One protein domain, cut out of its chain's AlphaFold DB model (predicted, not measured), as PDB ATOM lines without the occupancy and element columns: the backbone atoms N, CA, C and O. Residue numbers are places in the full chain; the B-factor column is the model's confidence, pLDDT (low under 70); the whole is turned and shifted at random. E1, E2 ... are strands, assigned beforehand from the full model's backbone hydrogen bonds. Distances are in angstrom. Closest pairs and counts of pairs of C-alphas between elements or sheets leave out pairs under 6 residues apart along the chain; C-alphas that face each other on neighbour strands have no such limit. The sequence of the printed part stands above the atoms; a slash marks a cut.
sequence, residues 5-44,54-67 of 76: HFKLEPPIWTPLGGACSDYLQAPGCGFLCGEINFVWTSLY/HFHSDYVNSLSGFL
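AT A GLANCE: This is residues 5 to 44 and 54 to 67 of the 76 residues of a protein of Timema cristinae (UniProt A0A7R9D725). The domain has little regular structure: three small antiparallel strand pairs, E1 with E5, E2 with E3 and E4 with E6, lie apart from one another, strung on loops, the hairpin E2 and E3 farthest out. The 54 printed residues hold no named helix and six strands, E1 to E6 in chain order, with 18 residues: all strand. The whole is only just compact, close to loose, with radius of gyration of the C-alphas 11.6 A and spans of 34 by 27 by 18 A.

HOW THE PARTS SIT: E1, residues 5 to 7, is antiparallel to E5, residues 35 to 37, at 159 degrees. E2, residues 12 to 14, and E3, residues 17 to 19, form an antiparallel hairpin. E4, residues 23 to 25, is antiparallel to E6, residues 54 to 56. Within hydrogen-bond range are N 6 and O 36, 3.0 A, N 12 and O 19, 2.7 A, and N 25 and O 54, 2.8 A.

IN THESE COORDINATES: E1 begins at C-alpha 5, (28.036, 172.854, 32.708). E6 ends at C-alpha 56, (15.885, 172.681, 19.523). E5 measures 7.0 A.

THE WHOLE: Residues 45 to 53 are not printed; C-alphas 44 and 54 are 15.4 A apart. Of the links printed whole, none is long. Residues 5, 28 and 29 have pLDDT under 70.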
ATOM      1  N   HIS A   5      28.919 174.004  32.542       63.09
ATOM      2  CA  HIS A   5      28.036 172.854  32.708       63.09
ATOM      3  C   HIS A   5      26.785 173.028  31.844       63.09
ATOM      4  O   HIS A   5      26.034 173.992  31.993       63.09
ATOM      5  N   PHE A   6      26.570 172.072  30.951       71.31
ATOM      6  CA  PHE A   6      25.400 171.959  30.094       71.31
ATOM      7  C   PHE A   6      24.499 170.860  30.638       71.31
ATOM      8  O   PHE A   6      24.995 169.772  30.926       71.31
ATOM      9  N   LYS A   7      23.195 171.118  30.777       77.44
ATOM     10  CA  LYS A   7      22.237 170.094  31.205       77.44
ATOM     11  C   LYS A   7      20.947 170.193  30.399       77.44
ATOM     12  O   LYS A   7      20.031 170.935  30.756       77.44
ATOM     13  N   LEU A   8      20.912 169.417  29.321       80.25
ATOM     14  CA  LEU A   8      19.727 169.124  28.515       80.25
ATOM     15  C   LEU A   8      19.223 167.705  28.773       80.25
ATOM     16  O   LEU A   8      19.796 166.961  29.576       80.25
ATOM     17  N   GLU A   9      18.131 167.343  28.099       83.00
ATOM     18  CA  GLU A   9      17.533 166.024  28.235       83.00
ATOM     19  C   GLU A   9      18.540 164.946  27.807       83.00
ATOM     20  O   GLU A   9      19.234 165.121  26.798       83.00
ATOM     21  N   PRO A  10      18.698 163.861  28.587       84.00
ATOM     22  CA  PRO A  10      19.588 162.772  28.220       84.00
ATOM     23  C   PRO A  10      19.208 162.156  26.869       84.00
ATOM     24  O   PRO A  10      18.024 162.086  26.538       84.00
ATOM     25  N   PRO A  11      20.187 161.635  26.109       85.56
ATOM     26  CA  PRO A  11      19.886 160.932  24.876       85.56
ATOM     27  C   PRO A  11      19.031 159.691  25.149       85.56
ATOM     28  O   PRO A  11      19.292 158.906  26.065       85.56
ATOM     29  N   ILE A  12      18.048 159.480  24.285       85.00
ATOM     30  CA  ILE A  12      17.262 158.260  24.194       85.00
ATOM     31  C   ILE A  12      18.071 157.253  23.379       85.00
ATOM     32  O   ILE A  12      18.409 157.486  22.217       85.00
ATOM     33  N   TRP A  13      18.381 156.107  23.980       84.06
ATOM     34  CA  TRP A  13      19.078 155.030  23.286       84.06
ATOM     35  C   TRP A  13      18.096 154.206  22.463       84.06
ATOM     36  O   TRP A  13      17.199 153.559  23.000       84.06
ATOM     37  N   THR A  14      18.285 154.216  21.148       80.56
ATOM     38  CA  THR A  14      17.520 153.394  20.209       80.56
ATOM     39  C   THR A  14      18.423 152.316  19.600       80.56
ATOM     40  O   THR A  14      19.648 152.465  19.607       80.56
ATOM     41  N   PRO A  15      17.861 151.254  18.995       83.75
ATOM     42  CA  PRO A  15      18.647 150.275  18.236       83.75
ATOM     43  C   PRO A  15      19.446 150.873  17.065       83.75
ATOM     44  O   PRO A  15      20.355 150.224  16.556       83.75
ATOM     45  N   LEU A  16      19.114 152.095  16.630       77.50
ATOM     46  CA  LEU A  16      19.792 152.823  15.553       77.50
ATOM     47  C   LEU A  16      20.876 153.789  16.070       77.50
ATOM     48  O   LEU A  16      21.563 154.414  15.266       77.50
ATOM     49  N   GLY A  17      21.034 153.920  17.392       77.31
ATOM     50  CA  GLY A  17      21.946 154.863  18.043       77.31
ATOM     51  C   GLY A  17      21.249 155.781  19.053       77.31
ATOM     52  O   GLY A  17      20.047 155.662  19.307       77.31
ATOM     53  N   GLY A  18      22.021 156.688  19.654       79.94
ATOM     54  CA  GLY A  18      21.494 157.717  20.552       79.94
ATOM     55  C   GLY A  18      20.755 158.813  19.780       79.94
ATOM     56  O   GLY A  18      21.252 159.288  18.761       79.94
ATOM     57  N   ALA A  19      19.585 159.212  20.269       82.75
ATOM     58  CA  ALA A  19      18.774 160.300  19.727       82.75
ATOM     59  C   ALA A  19      18.451 161.321  20.825       82.75
ATOM     60  O   ALA A  19      18.232 160.942  21.971       82.75
ATOM     61  N   CYS A  20      18.398 162.602  20.476       85.81
ATOM     62  CA  CYS A  20      18.054 163.678  21.404       85.81
ATOM     63  C   CYS A  20      16.733 164.326  20.968       85.81
ATOM     64  O   CYS A  20      16.592 164.683  19.797       85.81
ATOM     65  N   SER A  21      15.795 164.485  21.897       87.12
ATOM     66  CA  SER A  21      14.611 165.353  21.772       87.12
ATOM     67  C   SER A  21      15.039 166.817  21.841       87.12
ATOM     68  O   SER A  21      14.862 167.567  20.882       87.12
ATOM     69  N   ASP A  22      15.719 167.165  22.934       88.19
ATOM     70  CA  ASP A  22      16.311 168.475  23.167       88.19
ATOM     71  C   ASP A  22      17.798 168.459  22.828       88.19
ATOM     72  O   ASP A  22      18.566 167.660  23.371       88.19
ATOM     73  N   TYR A  23      18.241 169.366  21.961       88.44
ATOM     74  CA  TYR A  23      19.654 169.456  21.609       88.44
ATOM     75  C   TYR A  23      20.105 170.855  21.202       88.44
ATOM     76  O   TYR A  23      19.383 171.642  20.585       88.44
ATOM     77  N   LEU A  24      21.372 171.139  21.496       86.94
ATOM     78  CA  LEU A  24      22.100 172.275  20.950       86.94
ATOM     79  C   LEU A  24      22.865 171.825  19.702       86.94
ATOM     80  O   LEU A  24      23.679 170.901  19.757       86.94
ATOM     81  N   GLN A  25      22.628 172.489  18.574       87.00
ATOM     82  CA  GLN A  25      23.394 172.283  17.351       87.00
ATOM     83  C   GLN A  25      24.649 173.164  17.388       87.00
ATOM     84  O   GLN A  25      24.578 174.384  17.202       87.00
ATOM     85  N   ALA A  26      25.804 172.546  17.634       77.88
ATOM     86  CA  ALA A  26      27.079 173.249  17.627       77.88
ATOM     87  C   ALA A  26      27.535 173.526  16.175       77.88
ATOM     88  O   ALA A  26      27.466 172.637  15.328       77.88
ATOM     89  N   PRO A  27      28.011 174.736  15.836       73.50
ATOM     90  CA  PRO A  27      28.422 175.051  14.466       73.50
ATOM     91  C   PRO A  27      29.571 174.148  13.988       73.50
ATOM     92  O   PRO A  27      30.655 174.189  14.537       73.50
ATOM     93  N   GLY A  28      29.372 173.321  12.962       68.06
ATOM     94  CA  GLY A  28      30.421 172.409  12.468       68.06
ATOM     95  C   GLY A  28      30.702 171.190  13.361       68.06
ATOM     96  O   GLY A  28      31.504 170.339  12.982       68.06
ATOM     97  N   CYS A  29      30.022 171.066  14.501       64.75
ATOM     98  CA  CYS A  29      29.995 169.864  15.326       64.75
ATOM     99  C   CYS A  29      28.570 169.281  15.341       64.75
ATOM    100  O   CYS A  29      27.641 169.859  14.781       64.75
ATOM    101  N   GLY A  30      28.401 168.090  15.910       76.56
ATOM    102  CA  GLY A  30      27.114 167.391  15.931       76.56
ATOM    103  C   GLY A  30      26.068 168.015  16.866       76.56
ATOM    104  O   GLY A  30      26.154 169.169  17.289       76.56
ATOM    105  N   PHE A  31      25.065 167.211  17.204       84.75
ATOM    106  CA  PHE A  31      24.016 167.562  18.158       84.75
ATOM    107  C   PHE A  31      24.467 167.240  19.588       84.75
ATOM    108  O   PHE A  31      24.994 166.156  19.839       84.75
ATOM    109  N   LEU A  32      24.268 168.176  20.517       84.75
ATOM    110  CA  LEU A  32      24.670 168.051  21.920       84.75
ATOM    111  C   LEU A  32      23.431 167.962  22.816       84.75
ATOM    112  O   LEU A  32      22.598 168.865  22.782       84.75
ATOM    113  N   CYS A  33      23.326 166.912  23.634       86.69
ATOM    114  CA  CYS A  33      22.250 166.721  24.614       86.69
ATOM    115  C   CYS A  33      22.746 165.987  25.872       86.69
ATOM    116  O   CYS A  33      23.853 165.453  25.895       86.69
ATOM    117  N   GLY A  34      21.940 165.957  26.931       85.88
ATOM    118  CA  GLY A  34      22.322 165.403  28.229       85.88
ATOM    119  C   GLY A  34      23.184 166.343  29.072       85.88
ATOM    120  O   GLY A  34      23.139 167.565  28.923       85.88
ATOM    121  N   GLU A  35      23.957 165.761  29.990       85.25
ATOM    122  CA  GLU A  35      24.877 166.501  30.853       85.25
ATOM    123  C   GLU A  35      26.286 166.466  30.260       85.25
ATOM    124  O   GLU A  35      26.956 165.432  30.269       85.25
ATOM    125  N   ILE A  36      26.712 167.594  29.694       76.44
ATOM    126  CA  ILE A  36      27.980 167.695  28.973       76.44
ATOM    127  C   ILE A  36      28.812 168.816  29.584       76.44
ATOM    128  O   ILE A  36      28.321 169.876  29.966       76.44
ATOM    129  N   ASN A  37      30.112 168.583  29.648       75.56
ATOM    130  CA  ASN A  37      31.084 169.616  29.919       75.56
ATOM    131  C   ASN A  37      32.059 169.651  28.742       75.56
ATOM    132  O   ASN A  37      32.899 168.760  28.614       75.56
ATOM    133  N   PHE A  38      31.883 170.615  27.837       72.56
ATOM    134  CA  PHE A  38      32.661 170.671  26.602       72.56
ATOM    135  C   PHE A  38      33.226 172.062  26.338       72.56
ATOM    136  O   PHE A  38      32.604 173.085  26.613       72.56
ATOM    137  N   VAL A  39      34.422 172.067  25.761       77.38
ATOM    138  CA  VAL A  39      35.044 173.227  25.131       77.38
ATOM    139  C   VAL A  39      35.388 172.789  23.722       77.38
ATOM    140  O   VAL A  39      35.874 171.675  23.515       77.38
ATOM    141  N   TRP A  40      35.113 173.644  22.750       76.75
ATOM    142  CA  TRP A  40      35.378 173.341  21.358       76.75
ATOM    143  C   TRP A  40      35.903 174.586  20.657       76.75
ATOM    144  O   TRP A  40      35.508 175.710  20.965       76.75
ATOM    145  N   THR A  41      36.792 174.353  19.703       78.00
ATOM    146  CA  THR A  41      37.343 175.382  18.833       78.00
ATOM    147  C   THR A  41      37.097 174.936  17.407       78.00
ATOM    148  O   THR A  41      37.414 173.802  17.048       78.00
ATOM    149  N   SER A  42      36.556 175.821  16.576       74.50
ATOM    150  CA  SER A  42      36.433 175.568  15.143       74.50
ATOM    151  C   SER A  42      36.928 176.739  14.334       74.50
ATOM    152  O   SER A  42      36.674 177.891  14.690       74.50
ATOM    153  N   LEU A  43      37.527 176.427  13.188       74.38
ATOM    154  CA  LEU A  43      37.704 177.392  12.116       74.38
ATOM    155  C   LEU A  43      36.320 177.765  11.585       74.38
ATOM    156  O   LEU A  43      35.703 177.027  10.816       74.38
ATOM    157  N   TYR A  44      35.814 178.896  12.062       73.44
ATOM    158  CA  TYR A  44      34.568 179.453  11.573       73.44
ATOM    159  C   TYR A  44      34.790 180.071  10.187       73.44
ATOM    160  O   TYR A  44      35.889 180.536   9.884       73.44
ATOM    161  N   HIS A  54      21.818 177.115  17.159       88.69
ATOM    162  CA  HIS A  54      20.432 176.661  17.145       88.69
ATOM    163  C   HIS A  54      20.195 175.737  18.328       88.69
ATOM    164  O   HIS A  54      20.916 174.758  18.519       88.69
ATOM    165  N   PHE A  55      19.173 176.059  19.109       89.44
ATOM    166  CA  PHE A  55      18.663 175.199  20.157       89.44
ATOM    167  C   PHE A  55      17.292 174.685  19.736       89.44
ATOM    168  O   PHE A  55      16.429 175.469  19.339       89.44
ATOM    169  N   HIS A  56      17.130 173.371  19.806       90.69
ATOM    170  CA  HIS A  56      15.885 172.681  19.523       90.69
ATOM    171  C   HIS A  56      15.395 172.049  20.819       90.69
ATOM    172  O   HIS A  56      16.166 171.355  21.481       90.69
ATOM    173  N   SER A  57      14.133 172.301  21.161       89.06
ATOM    174  CA  SER A  57      13.469 171.676  22.299       89.06
ATOM    175  C   SER A  57      12.071 171.202  21.933       89.06
ATOM    176  O   SER A  57      11.452 171.741  21.006       89.06
ATOM    177  N   ASP A  58      11.564 170.229  22.680       85.31
ATOM    178  CA  ASP A  58      10.167 169.812  22.615       85.31
ATOM    179  C   ASP A  58       9.295 170.489  23.697       85.31
ATOM    180  O   ASP A  58       9.649 171.534  24.247       85.31
ATOM    181  N   TYR A  59       8.081 169.971  23.903       83.44
ATOM    182  CA  TYR A  59       7.091 170.517  24.840       83.44
ATOM    183  C   TYR A  59       7.058 169.785  26.197       83.44
ATOM    184  O   TYR A  59       6.391 170.238  27.126       83.44
ATOM    185  N   VAL A  60       7.697 168.621  26.317       76.88
ATOM    186  CA  VAL A  60       7.380 167.636  27.361       76.88
ATOM    187  C   VAL A  60       8.135 167.918  28.654       76.88
ATOM    188  O   VAL A  60       7.535 167.857  29.728       76.88
ATOM    189  N   ASN A  61       9.424 168.243  28.563       74.31
ATOM    190  CA  ASN A  61      10.302 168.409  29.718       74.31
ATOM    191  C   ASN A  61      11.074 169.731  29.652       74.31
ATOM    192  O   ASN A  61      11.383 170.245  28.586       74.31
ATOM    193  N   SER A  62      11.413 170.283  30.818       77.69
ATOM    194  CA  SER A  62      12.279 171.461  30.917       77.69
ATOM    195  C   SER A  62      13.414 171.210  31.897       77.69
ATOM    196  O   SER A  62      13.181 170.776  33.028       77.69
ATOM    197  N   LEU A  63      14.636 171.536  31.487       82.12
ATOM    198  CA  LEU A  63      15.832 171.484  32.324       82.12
ATOM    199  C   LEU A  63      16.480 172.867  32.431       82.12
ATOM    200  O   LEU A  63      15.997 173.851  31.878       82.12
ATOM    201  N   SER A  64      17.586 172.942  33.167       83.31
ATOM    202  CA  SER A  64      18.322 174.186  33.417       83.31
ATOM    203  C   SER A  64      18.928 174.824  32.161       83.31
ATOM    204  O   SER A  64      19.297 175.995  32.205       83.31
ATOM    205  N   GLY A  65      19.030 174.087  31.051       80.69
ATOM    206  CA  GLY A  65      19.507 174.616  29.777       80.69
ATOM    207  C   GLY A  65      21.030 174.680  29.703       80.69
ATOM    208  O   GLY A  65      21.730 173.731  30.076       80.69
ATOM    209  N   PHE A  66      21.546 175.788  29.171       79.88
ATOM    210  CA  PHE A  66      22.960 175.936  28.847       79.88
ATOM    211  C   PHE A  66      23.483 177.360  29.028       79.88
ATOM    212  O   PHE A  66      22.747 178.338  28.912       79.88
ATOM    213  N   LEU A  67      24.794 177.457  29.244       79.62
ATOM    214  CA  LEU A  67      25.556 178.698  29.201       79.62
ATOM    215  C   LEU A  67      26.637 178.562  28.125       79.62
ATOM    216  O   LEU A  67      27.438 177.630  28.175       79.62
TER     217      LEU A  67